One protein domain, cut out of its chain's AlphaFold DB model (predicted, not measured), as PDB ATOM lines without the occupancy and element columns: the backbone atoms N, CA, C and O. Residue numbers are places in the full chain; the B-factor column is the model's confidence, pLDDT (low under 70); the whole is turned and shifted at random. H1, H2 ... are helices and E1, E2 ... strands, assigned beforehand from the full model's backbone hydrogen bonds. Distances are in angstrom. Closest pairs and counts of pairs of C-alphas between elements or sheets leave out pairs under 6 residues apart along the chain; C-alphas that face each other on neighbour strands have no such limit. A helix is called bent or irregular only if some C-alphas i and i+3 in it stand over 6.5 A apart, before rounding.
ATOM      1  N   ALA A  18     131.396 104.765 157.148       84.81
ATOM      2  CA  ALA A  18     131.934 105.835 156.332       84.81
ATOM      3  C   ALA A  18     133.274 105.393 155.745       84.81
ATOM      4  O   ALA A  18     134.163 104.946 156.475       84.81
ATOM      5  N   THR A  19     133.417 105.551 154.433       88.38
ATOM      6  CA  THR A  19     134.687 105.355 153.732       88.38
ATOM      7  C   THR A  19     135.397 106.695 153.600       88.38
ATOM      8  O   THR A  19     134.830 107.674 153.110       88.38
ATOM      9  N   PHE A  20     136.648 106.738 154.039       86.25
ATOM     10  CA  PHE A  20     137.534 107.885 153.935       86.25
ATOM     11  C   PHE A  20     138.580 107.614 152.874       86.25
ATOM     12  O   PHE A  20     139.185 106.546 152.868       86.25
ATOM     13  N   HIS A  21     138.834 108.617 152.037       89.75
ATOM     14  CA  HIS A  21     139.924 108.592 151.075       89.75
ATOM     15  C   HIS A  21     140.904 109.723 151.370       89.75
ATOM     16  O   HIS A  21     140.494 110.868 151.572       89.75
ATOM     17  N   ALA A  22     142.199 109.418 151.359       89.81
ATOM     18  CA  ALA A  22     143.258 110.407 151.524       89.81
ATOM     19  C   ALA A  22     144.303 110.272 150.416       89.81
ATOM     20  O   ALA A  22     144.671 109.174 150.014       89.81
ATOM     21  N   ARG A  23     144.799 111.398 149.906       89.12
ATOM     22  CA  ARG A  23     145.837 111.426 148.871       89.12
ATOM     23  C   ARG A  23     146.707 112.660 149.052       89.12
ATOM     24  O   ARG A  23     146.190 113.752 149.275       89.12
ATOM     25  N   LEU A  24     148.013 112.499 148.862       86.44
ATOM     26  CA  LEU A  24     148.920 113.628 148.677       86.44
ATOM     27  C   LEU A  24     148.903 114.062 147.206       86.44
ATOM     28  O   LEU A  24     149.075 113.244 146.299       86.44
ATOM     29  N   VAL A  25     148.678 115.354 146.973       84.25
ATOM     30  CA  VAL A  25     148.703 115.984 145.647       84.25
ATOM     31  C   VAL A  25     149.690 117.139 145.658       84.25
ATOM     32  O   VAL A  25     149.688 117.952 146.584       84.25
ATOM     33  N   THR A  26     150.556 117.210 144.650       81.12
ATOM     34  CA  THR A  26     151.444 118.362 144.490       81.12
ATOM     35  C   THR A  26     150.711 119.556 143.881       81.12
ATOM     36  O   THR A  26     149.793 119.397 143.078       81.12
ATOM     37  N   ALA A  27     151.167 120.762 144.222       79.81
ATOM     38  CA  ALA A  27     150.754 121.991 143.555       79.81
ATOM     39  C   ALA A  27     151.299 122.103 142.114       79.81
ATOM     40  O   ALA A  27     150.724 122.831 141.310       79.81
ATOM     41  N   SER A  28     152.397 121.410 141.776       80.25
ATOM     42  CA  SER A  28     152.940 121.326 140.408       80.25
ATOM     43  C   SER A  28     153.704 120.010 140.195       80.25
ATOM     44  O   SER A  28     154.500 119.648 141.064       80.25
ATOM     45  N   PRO A  29     153.548 119.317 139.046       73.00
ATOM     46  CA  PRO A  29     154.319 118.112 138.713       73.00
ATOM     47  C   PRO A  29     155.844 118.287 138.796       73.00
ATOM     48  O   PRO A  29     156.564 117.322 139.026       73.00
ATOM     49  N   GLU A  30     156.336 119.518 138.652       82.69
ATOM     50  CA  GLU A  30     157.760 119.877 138.734       82.69
ATOM     51  C   GLU A  30     158.282 119.928 140.179       82.69
ATOM     52  O   GLU A  30     159.486 120.031 140.414       82.69
ATOM     53  N   ARG A  31     157.377 119.888 141.163       79.50
ATOM     54  CA  ARG A  31     157.675 119.923 142.597       79.50
ATOM     55  C   ARG A  31     157.156 118.638 143.234       79.50
ATOM     56  O   ARG A  31     156.077 118.644 143.829       79.50
ATOM     57  N   PRO A  32     157.861 117.514 143.068       78.06
ATOM     58  CA  PRO A  32     157.383 116.243 143.582       78.06
ATOM     59  C   PRO A  32     157.413 116.226 145.119       78.06
ATOM     60  O   PRO A  32     158.137 116.992 145.756       78.06
ATOM     61  N   ILE A  33     156.595 115.360 145.718       84.44
ATOM     62  CA  ILE A  33     156.451 115.253 147.173       84.44
ATOM     63  C   ILE A  33     157.394 114.172 147.697       84.44
ATOM     64  O   ILE A  33     157.504 113.102 147.102       84.44
ATOM     65  N   ALA A  34     158.024 114.436 148.837       86.88
ATOM     66  CA  ALA A  34     158.712 113.435 149.639       86.88
ATOM     67  C   ALA A  34     158.161 113.463 151.068       86.88
ATOM     68  O   ALA A  34     157.758 114.513 151.575       86.88
ATOM     69  N   ILE A  35     158.152 112.302 151.716       87.25
ATOM     70  CA  ILE A  35     157.882 112.192 153.145       87.25
ATOM     71  C   ILE A  35     159.192 112.446 153.869       87.25
ATOM     72  O   ILE A  35     160.188 111.770 153.616       87.25
ATOM     73  N   CYS A  36     159.170 113.387 154.806       86.69
ATOM     74  CA  CYS A  36     160.354 113.771 155.549       86.69
ATOM     75  C   CYS A  36     160.114 113.779 157.058       86.69
ATOM     76  O   CYS A  36     159.009 114.039 157.539       86.69
ATOM     77  N   ARG A  37     161.193 113.572 157.810       84.44
ATOM     78  CA  ARG A  37     161.278 113.847 159.240       84.44
ATOM     79  C   ARG A  37     161.951 115.199 159.445       84.44
ATOM     80  O   ARG A  37     163.003 115.481 158.874       84.44
ATOM     81  N   ARG A  38     161.364 116.026 160.308       81.44
ATOM     82  CA  ARG A  38     162.031 117.232 160.801       81.44
ATOM     83  C   ARG A  38     163.052 116.846 161.869       81.44
ATOM     84  O   ARG A  38     162.704 116.138 162.812       81.44
ATOM     85  N   THR A  39     164.280 117.321 161.718       80.75
ATOM     86  CA  THR A  39     165.373 117.156 162.682       80.75
ATOM     87  C   THR A  39     165.814 118.529 163.190       80.75
ATOM     88  O   THR A  39     165.411 119.558 162.640       80.75
ATOM     89  N   ASP A  40     166.647 118.570 164.231       78.88
ATOM     90  CA  ASP A  40     167.164 119.837 164.771       78.88
ATOM     91  C   ASP A  40     168.017 120.610 163.749       78.88
ATOM     92  O   ASP A  40     168.086 121.837 163.791       78.88
ATOM     93  N   TRP A  41     168.617 119.900 162.787       80.62
ATOM     94  CA  TRP A  41     169.539 120.451 161.789       80.62
ATOM     95  C   TRP A  41     168.931 120.583 160.389       80.62
ATOM     96  O   TRP A  41     169.628 120.963 159.450       80.62
ATOM     97  N   GLY A  42     167.640 120.279 160.225       86.62
ATOM     98  CA  GLY A  42     166.958 120.421 158.945       86.62
ATOM     99  C   GLY A  42     165.852 119.397 158.724       86.62
ATOM    100  O   GLY A  42     164.988 119.171 159.570       86.62
ATOM    101  N   THR A  43     165.823 118.844 157.517       86.19
ATOM    102  CA  THR A  43     164.798 117.902 157.067       86.19
ATOM    103  C   THR A  43     165.481 116.691 156.453       86.19
ATOM    104  O   THR A  43     166.295 116.830 155.545       86.19
ATOM    105  N   GLU A  44     165.152 115.514 156.965       86.88
ATOM    106  CA  GLU A  44     165.657 114.227 156.497       86.88
ATOM    107  C   GLU A  44     164.564 113.531 155.682       86.88
ATOM    108  O   GLU A  44     163.433 113.399 156.153       86.88
ATOM    109  N   SER A  45     164.880 113.095 154.461       87.94
ATOM    110  CA  SER A  45     163.936 112.319 153.652       87.94
ATOM    111  C   SER A  45     163.775 110.919 154.236       87.94
ATOM    112  O   SER A  45     164.758 110.210 154.425       87.94
ATOM    113  N   LEU A  46     162.531 110.510 154.475       87.31
ATOM    114  CA  LEU A  46     162.178 109.134 154.827       87.31
ATOM    115  C   LEU A  46     161.821 108.303 153.594       87.31
ATOM    116  O   LEU A  46     161.927 107.080 153.637       87.31
ATOM    117  N   SER A  47     161.390 108.948 152.505       87.44
ATOM    118  CA  SER A  47     161.041 108.268 151.257       87.44
ATOM    119  C   SER A  47     162.216 107.440 150.732       87.44
ATOM    120  O   SER A  47     163.304 107.975 150.517       87.44
ATOM    121  N   ARG A  48     161.978 106.143 150.491       84.38
ATOM    122  CA  ARG A  48     162.968 105.202 149.926       84.38
ATOM    123  C   ARG A  48     162.827 105.025 148.410       84.38
ATOM    124  O   ARG A  48     163.505 104.200 147.809       84.38
ATOM    125  N   MET A  49     161.951 105.806 147.790       81.12
ATOM    126  CA  MET A  49     161.759 105.858 146.345       81.12
ATOM    127  C   MET A  49     161.727 107.310 145.848       81.12
ATOM    128  O   MET A  49     161.610 108.225 146.672       81.12
ATOM    129  N   PRO A  50     161.829 107.546 144.526       76.19
ATOM    130  CA  PRO A  50     161.773 108.891 143.968       76.19
ATOM    131  C   PRO A  50     160.499 109.630 144.371       76.19
ATOM    132  O   PRO A  50     159.419 109.046 144.457       76.19
ATOM    133  N   ALA A  51     160.633 110.934 144.588       72.56
ATOM    134  CA  ALA A  51     159.508 111.801 144.887       72.56
ATOM    135  C   ALA A  51     158.477 111.735 143.740       72.56
ATOM    136  O   ALA A  51     158.827 111.874 142.566       72.56
ATOM    137  N   VAL A  52     157.203 111.532 144.080       69.69
ATOM    138  CA  VAL A  52     156.099 111.423 143.112       69.69
ATOM    139  C   VAL A  52     155.213 112.666 143.145       69.69
ATOM    140  O   VAL A  52     155.091 113.339 144.172       69.69
ATOM    141  N   ALA A  53     154.568 112.977 142.020       68.38
ATOM    142  CA  ALA A  53     153.625 114.094 141.927       68.38
ATOM    143  C   ALA A  53     152.330 113.848 142.729       68.38
ATOM    144  O   ALA A  53     151.673 114.793 143.164       68.38
ATOM    145  N   SER A  54     151.950 112.587 142.950       72.69
ATOM    146  CA  SER A  54     150.794 112.235 143.773       72.69
ATOM    147  C   SER A  54     150.917 110.829 144.350       72.69
ATOM    148  O   SER A  54     151.542 109.968 143.729       72.69
ATOM    149  N   SER A  55     150.308 110.597 145.515       77.50
ATOM    150  CA  SER A  55     150.192 109.260 146.094       77.50
ATOM    151  C   SER A  55     149.014 108.468 145.505       77.50
ATOM    152  O   SER A  55     148.035 109.035 144.998       77.50
ATOM    153  N   VAL A  56     149.055 107.140 145.637       81.62
ATOM    154  CA  VAL A  56     147.850 106.309 145.498       81.62
ATOM    155  C   VAL A  56     146.841 106.768 146.572       81.62
ATOM    156  O   VAL A  56     147.276 107.175 147.657       81.62
ATOM    157  N   PRO A  57     145.525 106.830 146.278       85.75
ATOM    158  CA  PRO A  57     144.531 107.109 147.308       85.75
ATOM    159  C   PRO A  57     144.595 106.021 148.373       85.75
ATOM    160  O   PRO A  57     144.460 104.851 148.039       85.75
ATOM    161  N   ALA A  58     144.790 106.428 149.618       87.75
ATOM    162  CA  ALA A  58     144.604 105.574 150.771       87.75
ATOM    163  C   ALA A  58     143.128 105.514 151.153       87.75
ATOM    164  O   ALA A  58     142.411 106.505 150.972       87.75
ATOM    165  N   GLU A  59     142.696 104.387 151.708       89.69
ATOM    166  CA  GLU A  59     141.315 104.137 152.096       89.69
ATOM    167  C   GLU A  59     141.214 103.609 153.533       89.69
ATOM    168  O   GLU A  59     141.946 102.720 153.959       89.69
ATOM    169  N   ALA A  60     140.265 104.145 154.297       87.25
ATOM    170  CA  ALA A  60     139.909 103.608 155.604       87.25
ATOM    171  C   ALA A  60     138.396 103.614 155.789       87.25
ATOM    172  O   ALA A  60     137.713 104.576 155.438       87.25
ATOM    173  N   VAL A  61     137.878 102.546 156.385       86.00
ATOM    174  CA  VAL A  61     136.455 102.391 156.685       86.00
ATOM    175  C   VAL A  61     136.263 102.495 158.192       86.00
ATOM    176  O   VAL A  61     136.910 101.772 158.948       86.00
ATOM    177  N   LEU A  62     135.373 103.383 158.637       83.88
ATOM    178  CA  LEU A  62     134.992 103.521 160.044       83.88
ATOM    179  C   LEU A  62     133.495 103.347 160.220       83.88
ATOM    180  O   LEU A  62     132.716 103.732 159.355       83.88
ATOM    181  N   ASP A  63     133.100 102.874 161.395       81.06
ATOM    182  CA  ASP A  63     131.724 102.994 161.862       81.06
ATOM    183  C   ASP A  63     131.335 104.482 161.985       81.06
ATOM    184  O   ASP A  63     132.080 105.287 162.550       81.06
ATOM    185  N   LEU A  64     130.167 104.862 161.462       79.56
ATOM    186  CA  LEU A  64     129.650 106.235 161.523       79.56
ATOM    187  C   LEU A  64     129.515 106.746 162.966       79.56
ATOM    188  O   LEU A  64     129.741 107.926 163.228       79.56
ATOM    189  N   GLY A  65     129.197 105.870 163.920       74.81
ATOM    190  CA  GLY A  65     129.151 106.186 165.344       74.81
ATOM    191  C   GLY A  65     130.516 106.551 165.930       74.81
ATOM    192  O   GLY A  65     130.574 107.311 166.896       74.81
ATOM    193  N   ALA A  66     131.617 106.096 165.321       74.38
ATOM    194  CA  ALA A  66     132.971 106.503 165.694       74.38
ATOM    195  C   ALA A  66     133.342 107.917 165.199       74.38
ATOM    196  O   ALA A  66     134.374 108.443 165.612       74.38
ATOM    197  N   LEU A  67     132.522 108.548 164.345       70.81
ATOM    198  CA  LEU A  67     132.730 109.929 163.888       70.81
ATOM    199  C   LEU A  67     132.099 110.980 164.805       70.81
ATOM    200  O   LEU A  67     132.538 112.127 164.795       70.81
ATOM    201  N   ASP A  68     131.101 110.602 165.609       69.12
ATOM    202  CA  ASP A  68     130.388 111.527 166.510       69.12
ATOM    203  C   ASP A  68     131.311 112.094 167.606       69.12
ATOM    204  O   ASP A  68     131.063 113.154 168.180       69.12
ATOM    205  N   ARG A  69     132.418 111.402 167.902       71.25
ATOM    206  CA  ARG A  69     133.462 111.877 168.817       71.25
ATOM    207  C   ARG A  69     134.835 111.595 168.233       71.25
ATOM    208  O   ARG A  69     135.178 110.440 168.006       71.25
ATOM    209  N   LEU A  70     135.637 112.649 168.079       74.94
ATOM    210  CA  LEU A  70     137.064 112.520 167.785       74.94
ATOM    211  C   LEU A  70     137.717 111.692 168.900       74.94
ATOM    212  O   LEU A  70     137.838 112.156 170.031       74.94
ATOM    213  N   GLY A  71     138.086 110.452 168.588       82.12
ATOM    214  CA  GLY A  71     138.505 109.464 169.581       82.12
ATOM    215  C   GLY A  71     139.332 108.331 168.967       82.12
ATOM    216  O   GLY A  71     139.900 108.506 167.885       82.12
ATOM    217  N   PRO A  72     139.405 107.157 169.620       84.12
ATOM    218  CA  PRO A  72     140.282 106.065 169.195       84.12
ATOM    219  C   PRO A  72     140.027 105.608 167.756       84.12
ATOM    220  O   PRO A  72     140.979 105.447 166.999       84.12
ATOM    221  N   GLY A  73     138.758 105.498 167.346       82.75
ATOM    222  CA  GLY A  73     138.401 105.108 165.977       82.75
ATOM    223  C   GLY A  73     138.917 106.094 164.924       82.75
ATOM    224  O   GLY A  73     139.513 105.682 163.932       82.75
ATOM    225  N   THR A  74     138.775 107.403 165.163       82.94
ATOM    226  CA  THR A  74     139.281 108.444 164.252       82.94
ATOM    227  C   THR A  74     140.806 108.408 164.133       82.94
ATOM    228  O   THR A  74     141.349 108.550 163.036       82.94
ATOM    229  N   VAL A  75     141.514 108.204 165.250       86.06
ATOM    230  CA  VAL A  75     142.983 108.109 165.253       86.06
ATOM    231  C   VAL A  75     143.462 106.838 164.558       86.06
ATOM    232  O   VAL A  75     144.399 106.901 163.765       86.06
ATOM    233  N   GLN A  76     142.796 105.707 164.791       84.50
ATOM    234  CA  GLN A  76     143.101 104.448 164.119       84.50
ATOM    235  C   GLN A  76     142.964 104.583 162.601       84.50
ATOM    236  O   GLN A  76     143.894 104.249 161.870       84.50
ATOM    237  N   ALA A  77     141.858 105.150 162.118       85.75
ATOM    238  CA  ALA A  77     141.679 105.371 160.688       85.75
ATOM    239  C   ALA A  77     142.699 106.346 160.101       85.75
ATOM    240  O   ALA A  77     143.233 106.103 159.023       85.75
ATOM    241  N   SER A  78     143.014 107.422 160.827       85.62
ATOM    242  CA  SER A  78     144.065 108.355 160.416       85.62
ATOM    243  C   SER A  78     145.414 107.642 160.286       85.62
ATOM    244  O   SER A  78     146.134 107.879 159.322       85.62
ATOM    245  N   SER A  79     145.741 106.736 161.214       86.56
ATOM    246  CA  SER A  79     146.960 105.921 161.158       86.56
ATOM    247  C   SER A  79     146.981 104.983 159.947       86.56
ATOM    248  O   SER A  79     147.984 104.926 159.237       86.56
ATOM    249  N   MET A  80     145.866 104.301 159.659       86.50
ATOM    250  CA  MET A  80     145.738 103.438 158.478       86.50
ATOM    251  C   MET A  80     145.962 104.228 157.184       86.50
ATOM    252  O   MET A  80     146.819 103.857 156.384       86.50
ATOM    253  N   LEU A  81     145.268 105.364 157.034       88.75
ATOM    254  CA  LEU A  81     145.412 106.249 155.876       88.75
ATOM    255  C   LEU A  81     146.855 106.744 155.721       88.75
ATOM    256  O   LEU A  81     147.405 106.753 154.622       88.75
ATOM    257  N   LEU A  82     147.482 107.152 156.826       87.50
ATOM    258  CA  LEU A  82     148.861 107.627 156.838       87.50
ATOM    259  C   LEU A  82     149.849 106.525 156.430       87.50
ATOM    260  O   LEU A  82     150.718 106.784 155.600       87.50
ATOM    261  N   ASN A  83     149.719 105.306 156.959       86.25
ATOM    262  CA  ASN A  83     150.606 104.192 156.605       86.25
ATOM    263  C   ASN A  83     150.441 103.771 155.139       86.25
ATOM    264  O   ASN A  83     151.433 103.524 154.459       86.25
ATOM    265  N   GLU A  84     149.218 103.755 154.612       87.62
ATOM    266  CA  GLU A  84     148.981 103.442 153.201       87.62
ATOM    267  C   GLU A  84     149.550 104.522 152.261       87.62
ATOM    268  O   GLU A  84     150.199 104.201 151.259       87.62
ATOM    269  N   ILE A  85     149.432 105.805 152.630       88.75
ATOM    270  CA  ILE A  85     150.161 106.885 151.949       88.75
ATOM    271  C   ILE A  85     151.673 106.639 152.041       88.75
ATOM    272  O   ILE A  85     152.361 106.724 151.026       88.75
ATOM    273  N   GLY A  86     152.192 106.307 153.227       87.88
ATOM    274  CA  GLY A  86     153.606 106.013 153.479       87.88
ATOM    275  C   GLY A  86     154.165 104.916 152.575       87.88
ATOM    276  O   GLY A  86     155.226 105.097 151.971       87.88
ATOM    277  N   ASN A  87     153.408 103.835 152.385       86.56
ATOM    278  CA  ASN A  87     153.767 102.728 151.499       86.56
ATOM    279  C   ASN A  87     153.975 103.179 150.050       86.56
ATOM    280  O   ASN A  87     154.887 102.686 149.387       86.56
ATOM    281  N   THR A  88     153.213 104.176 149.579       85.56
ATOM    282  CA  THR A  88     153.438 104.764 148.247       85.56
ATOM    283  C   THR A  88     154.837 105.363 148.112       85.56
ATOM    284  O   THR A  88     155.347 105.435 147.009       85.56
ATOM    285  N   TYR A  89     155.476 105.765 149.213       87.25
ATOM    286  CA  TYR A  89     156.834 106.313 149.238       87.25
ATOM    287  C   TYR A  89     157.871 105.318 149.787       87.25
ATOM    288  O   TYR A  89     158.984 105.726 150.140       87.25
ATOM    289  N   ALA A  90     157.518 104.029 149.858       87.19
ATOM    290  CA  ALA A  90     158.317 102.969 150.471       87.19
ATOM    291  C   ALA A  90     158.717 103.283 151.932       87.19
ATOM    292  O   ALA A  90     159.833 102.993 152.366       87.19
ATOM    293  N   VAL A  91     157.794 103.893 152.682       87.19
ATOM    294  CA  VAL A  91     157.894 104.125 154.128       87.19
ATOM    295  C   VAL A  91     156.897 103.206 154.826       87.19
ATOM    296  O   VAL A  91     155.713 103.520 154.888       87.19
ATOM    297  N   GLU A  92     157.385 102.075 155.339       75.81
ATOM    298  CA  GLU A  92     156.545 101.007 155.910       75.81
ATOM    299  C   GLU A  92     155.710 101.467 157.107       75.81
ATOM    300  O   GLU A  92     154.605 100.977 157.335       75.81
ATOM    301  N   GLN A  93     156.233 102.415 157.889       75.38
ATOM    302  CA  GLN A  93     155.524 102.921 159.049       75.38
ATOM    303  C   GLN A  93     155.886 104.369 159.355       75.38
ATOM    304  O   GLN A  93     157.056 104.724 159.530       75.38
ATOM    305  N   LEU A  94     154.863 105.217 159.463       81.56
ATOM    306  CA  LEU A  94     155.044 106.594 159.904       81.56
ATOM    307  C   LEU A  94     155.133 106.641 161.435       81.56
ATOM    308  O   LEU A  94     154.326 106.059 162.156       81.56
ATOM    309  N   GLY A  95     156.165 107.327 161.935       79.50
ATOM    310  CA  GLY A  95     156.613 107.286 163.334       79.50
ATOM    311  C   GLY A  95     155.532 107.504 164.387       79.50
ATOM    312  O   GLY A  95     155.550 106.870 165.435       79.50
ATOM    313  N   GLN A  96     154.601 108.411 164.125       87.06
ATOM    314  CA  GLN A  96     153.737 109.006 165.140       87.06
ATOM    315  C   GLN A  96     152.634 108.075 165.659       87.06
ATOM    316  O   GLN A  96     152.174 108.279 166.787       87.06
ATOM    317  N   PHE A  97     152.238 107.065 164.878       86.81
ATOM    318  CA  PHE A  97     151.150 106.143 165.209       86.81
ATOM    319  C   PHE A  97     151.528 104.690 164.904       86.81
ATOM    320  O   PHE A  97     152.201 104.410 163.912       86.81
ATOM    321  N   SER A  98     151.085 103.751 165.739       84.00
ATOM    322  CA  SER A  98     151.115 102.324 165.417       84.00
ATOM    323  C   SER A  98     150.057 101.962 164.384       84.00
ATOM    324  O   SER A  98     149.086 102.691 164.181       84.00
ATOM    325  N   ASP A  99     150.224 100.800 163.764       74.62
ATOM    326  CA  ASP A  99     149.217 100.135 162.928       74.62
ATOM    327  C   ASP A  99     147.846 100.012 163.619       74.62
ATOM    328  O   ASP A  99     146.805 100.159 162.985       74.62
ATOM    329  N   THR A 100     147.846  99.826 164.937       77.75
ATOM    330  CA  THR A 100     146.649  99.746 165.784       77.75
ATOM    331  C   THR A 100     146.082 101.102 166.223       77.75
ATOM    332  O   THR A 100     145.073 101.141 166.921       77.75
ATOM    333  N   GLY A 101     146.695 102.223 165.826       80.38
ATOM    334  CA  GLY A 101     146.240 103.570 166.187       80.38
ATOM    335  C   GLY A 101     146.726 104.072 167.550       80.38
ATOM    336  O   GLY A 101     146.253 105.106 168.022       80.38
ATOM    337  N   ALA A 102     147.678 103.381 168.187       88.88
ATOM    338  CA  ALA A 102     148.340 103.885 169.383       88.88
ATOM    339  C   ALA A 102     149.332 104.990 169.024       88.88
ATOM    340  O   ALA A 102     150.091 104.900 168.062       88.88
ATOM    341  N   VAL A 103     149.350 106.048 169.821       90.19
ATOM    342  CA  VAL A 103     150.226 107.194 169.605       90.19
ATOM    343  C   VAL A 103     151.600 106.883 170.175       90.19
ATOM    344  O   VAL A 103     151.735 106.643 171.373       90.19
ATOM    345  N   ARG A 104     152.641 106.928 169.343       90.69
ATOM    346  CA  ARG A 104     154.012 106.676 169.794       90.69
ATOM    347  C   ARG A 104     154.676 107.961 170.255       90.69
ATOM    348  O   ARG A 104     155.211 108.706 169.430       90.69
ATOM    349  N   ARG A 105     154.688 108.216 171.566       90.00
ATOM    350  CA  ARG A 105     155.202 109.467 172.159       90.00
ATOM    351  C   ARG A 105     156.567 109.870 171.600       90.00
ATOM    352  O   ARG A 105     156.779 111.032 171.264       90.00
ATOM    353  N   ARG A 106     157.485 108.906 171.485       88.31
ATOM    354  CA  ARG A 106     158.874 109.108 171.045       88.31
ATOM    355  C   ARG A 106     159.013 109.819 169.694       88.31
ATOM    356  O   ARG A 106     160.027 110.473 169.467       88.31
ATOM    357  N   TYR A 107     158.032 109.693 168.805       86.94
ATOM    358  CA  TYR A 107     158.088 110.277 167.463       86.94
ATOM    359  C   TYR A 107     157.373 111.630 167.354       86.94
ATOM    360  O   TYR A 107     157.283 112.189 166.260       86.94
ATOM    361  N   TRP A 108     156.899 112.178 168.477       87.56
ATOM    362  CA  TRP A 108     156.349 113.526 168.554       87.56
ATOM    363  C   TRP A 108     157.383 114.504 169.121       87.56
ATOM    364  O   TRP A 108     158.022 114.203 170.133       87.56
ATOM    365  N   PRO A 109     157.531 115.706 168.533       87.25
ATOM    366  CA  PRO A 109     158.326 116.764 169.141       87.25
ATOM    367  C   PRO A 109     157.833 117.060 170.559       87.25
ATOM    368  O   PRO A 109     156.627 117.197 170.778       87.25
ATOM    369  N   ALA A 110     158.751 117.212 171.517       88.44
ATOM    370  CA  ALA A 110     158.392 117.417 172.923       88.44
ATOM    371  C   ALA A 110     157.458 118.625 173.127       88.44
ATOM    372  O   ALA A 110     156.504 118.540 173.896       88.44
ATOM    373  N   SER A 111     157.686 119.720 172.397       89.19
ATOM    374  CA  SER A 111     156.841 120.921 172.430       89.19
ATOM    375  C   SER A 111     155.408 120.654 171.969       89.19
ATOM    376  O   SER A 111     154.465 121.163 172.568       89.19
ATOM    377  N   MET A 112     155.239 119.831 170.935       88.31
ATOM    378  CA  MET A 112     153.933 119.423 170.430       88.31
ATOM    379  C   MET A 112     153.262 118.458 171.407       88.31
ATOM    380  O   MET A 112     152.093 118.633 171.733       88.31
ATOM    381  N   TRP A 113     154.017 117.501 171.953       90.81
ATOM    382  CA  TRP A 113     153.510 116.546 172.935       90.81
ATOM    383  C   TRP A 113     152.936 117.223 174.183       90.81
ATOM    384  O   TRP A 113     151.884 116.819 174.663       90.81
ATOM    385  N   GLN A 114     153.576 118.282 174.686       91.56
ATOM    386  CA  GLN A 114     153.042 119.050 175.819       91.56
ATOM    387  C   GLN A 114     151.680 119.693 175.515       91.56
ATOM    388  O   GLN A 114     150.878 119.878 176.424       91.56
ATOM    389  N   GLN A 115     151.398 120.009 174.249       89.19
ATOM    390  CA  GLN A 115     150.141 120.637 173.838       89.19
ATOM    391  C   GLN A 115     149.020 119.616 173.622       89.19
ATOM    392  O   GLN A 115     147.878 119.879 173.987       89.19
ATOM    393  N   ILE A 116     149.330 118.457 173.030       89.12
ATOM    394  CA  ILE A 116     148.304 117.502 172.565       89.12
ATOM    395  C   ILE A 116     148.293 116.169 173.326       89.12
ATOM    396  O   ILE A 116     147.325 115.419 173.238       89.12
ATOM    397  N   GLY A 117     149.335 115.862 174.101       90.31
ATOM    398  CA  GLY A 117     149.475 114.585 174.809       90.31
ATOM    399  C   GLY A 117     148.339 114.331 175.801       90.31
ATOM    400  O   GLY A 117     147.801 113.227 175.865       90.31
ATOM    401  N   GLY A 118     147.913 115.378 176.518       90.50
ATOM    402  CA  GLY A 118     146.763 115.307 177.421       90.50
ATOM    403  C   GLY A 118     145.441 115.048 176.694       90.50
ATOM    404  O   GLY A 118     144.582 114.352 177.229       90.50
ATOM    405  N   TRP A 119     145.293 115.539 175.458       90.94
ATOM    406  CA  TRP A 119     144.103 115.291 174.643       90.94
ATOM    407  C   TRP A 119     143.998 113.820 174.231       90.94
ATOM    408  O   TRP A 119     142.910 113.251 174.323       90.94
ATOM    409  N   PHE A 120     145.114 113.183 173.854       90.81
ATOM    410  CA  PHE A 120     145.121 111.748 173.548       90.81
ATOM    411  C   PHE A 120     144.629 110.923 174.743       90.81
ATOM    412  O   PHE A 120     143.685 110.143 174.609       90.81
ATOM    413  N   ALA A 121     145.190 111.170 175.929       87.56
ATOM    414  CA  ALA A 121     144.782 110.479 177.149       87.56
ATOM    415  C   ALA A 121     143.311 110.749 177.519       87.56
ATOM    416  O   ALA A 121     142.572 109.814 177.828       87.56
ATOM    417  N   ALA A 122     142.860 112.006 177.440       89.12
ATOM    418  CA  ALA A 122     141.488 112.396 177.774       89.12
ATOM    419  C   ALA A 122     140.427 111.768 176.853       89.12
ATOM    420  O   ALA A 122     139.285 111.592 177.272       89.12
ATOM    421  N   ASN A 123     140.800 111.402 175.622       89.00
ATOM    422  CA  ASN A 123     139.914 110.748 174.656       89.00
ATOM    423  C   ASN A 123     140.142 109.229 174.566       89.00
ATOM    424  O   ASN A 123     139.658 108.592 173.635       89.00
ATOM    425  N   GLY A 124     140.865 108.635 175.525       88.88
ATOM    426  CA  GLY A 124     141.080 107.187 175.593       88.88
ATOM    427  C   GLY A 124     141.946 106.628 174.462       88.88
ATOM    428  O   GLY A 124     141.864 105.441 174.157       88.88
ATOM    429  N   ILE A 125     142.752 107.473 173.819       90.69
ATOM    430  CA  ILE A 125     143.656 107.060 172.748       90.69
ATOM    431  C   ILE A 125     144.914 106.467 173.400       90.69
ATOM    432  O   ILE A 125     145.561 107.152 174.201       90.69
ATOM    433  N   PRO A 126     145.270 105.206 173.094       90.81
ATOM    434  CA  PRO A 126     146.399 104.552 173.735       90.81
ATOM    435  C   PRO A 126     147.709 105.246 173.360       90.81
ATOM    436  O   PRO A 126     147.936 105.593 172.201       90.81
ATOM    437  N   VAL A 127     148.583 105.428 174.348       91.44
ATOM    438  CA  VAL A 127     149.940 105.952 174.159       91.44
ATOM    439  C   VAL A 127     150.925 104.806 174.332       91.44
ATOM    440  O   VAL A 127     150.843 104.059 175.305       91.44
ATOM    441  N   SER A 128     151.854 104.682 173.393       89.25
ATOM    442  CA  SER A 128     152.910 103.678 173.390       89.25
ATOM    443  C   SER A 128     154.297 104.336 173.396       89.25
ATOM    444  O   SER A 128     154.496 105.430 172.858       89.25
ATOM    445  N   GLU A 129     155.263 103.645 174.001       85.69
ATOM    446  CA  GLU A 129     156.695 103.974 173.961       85.69
ATOM    447  C   GLU A 129     157.466 103.072 172.973       85.69
ATOM    448  O   GLU A 129     158.701 103.083 172.944       85.69
TER     449      GLU A 129
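Overview. This is residues 18 to 129 of the 134 residues of an uncharacterized protein of Micromonospora sp. CB01531 (UniProt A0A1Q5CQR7). Helix H1 forms the middle, with the two-stranded ribbon E1 and E4 along one side; beyond its other side lie the hairpin E2 and E3 and, separately, helix H2. The printed part has 112 residues, under half in named elements: four strands, E1 to E4, then H1 and H2, a mixed class with two antiparallel sheets. It is compact, radius of gyration of the C-alphas 15.1 A, spanning 42 by 36 by 22 A.

Arrangement. Start at E1, residues 18 to 22, antiparallel to E4, residues 58 to 63; N 20 and O 60 are within hydrogen-bond range at 2.8 A. E2, residues 36 to 39, and E3, residues 42 to 45, form an antiparallel hairpin; N 37 and O 44 are 2.8 A apart. Next comes H1, residues 72 to 88; its closest C-alpha pair with E4 is Leu 81 and Ala 58, 5.2 A. H2, residues 110 to 122, is apart from H1 and irregular, with C-alphas 115 and 118 7.3 A apart. Every O i to N i+4 pair is within hydrogen-bond range in H1, 6 of 9 in H2.

Along the chain. Find C-alpha 18 at (131.934, 105.835, 156.332), where E1 begins. H1 runs 24.8 A; H2 ends at C-alpha 122, (141.488, 112.396, 177.774).

Size, cuts and confidence. The C-alphas farthest apart, Trp 41 and Gly 65, are 43.0 A apart. The printed part has no cut; links E1 to E2, E3 to E4 and H1 to H2 are long. Look for pLDDT under 70 at residues 52 to 53 and 68.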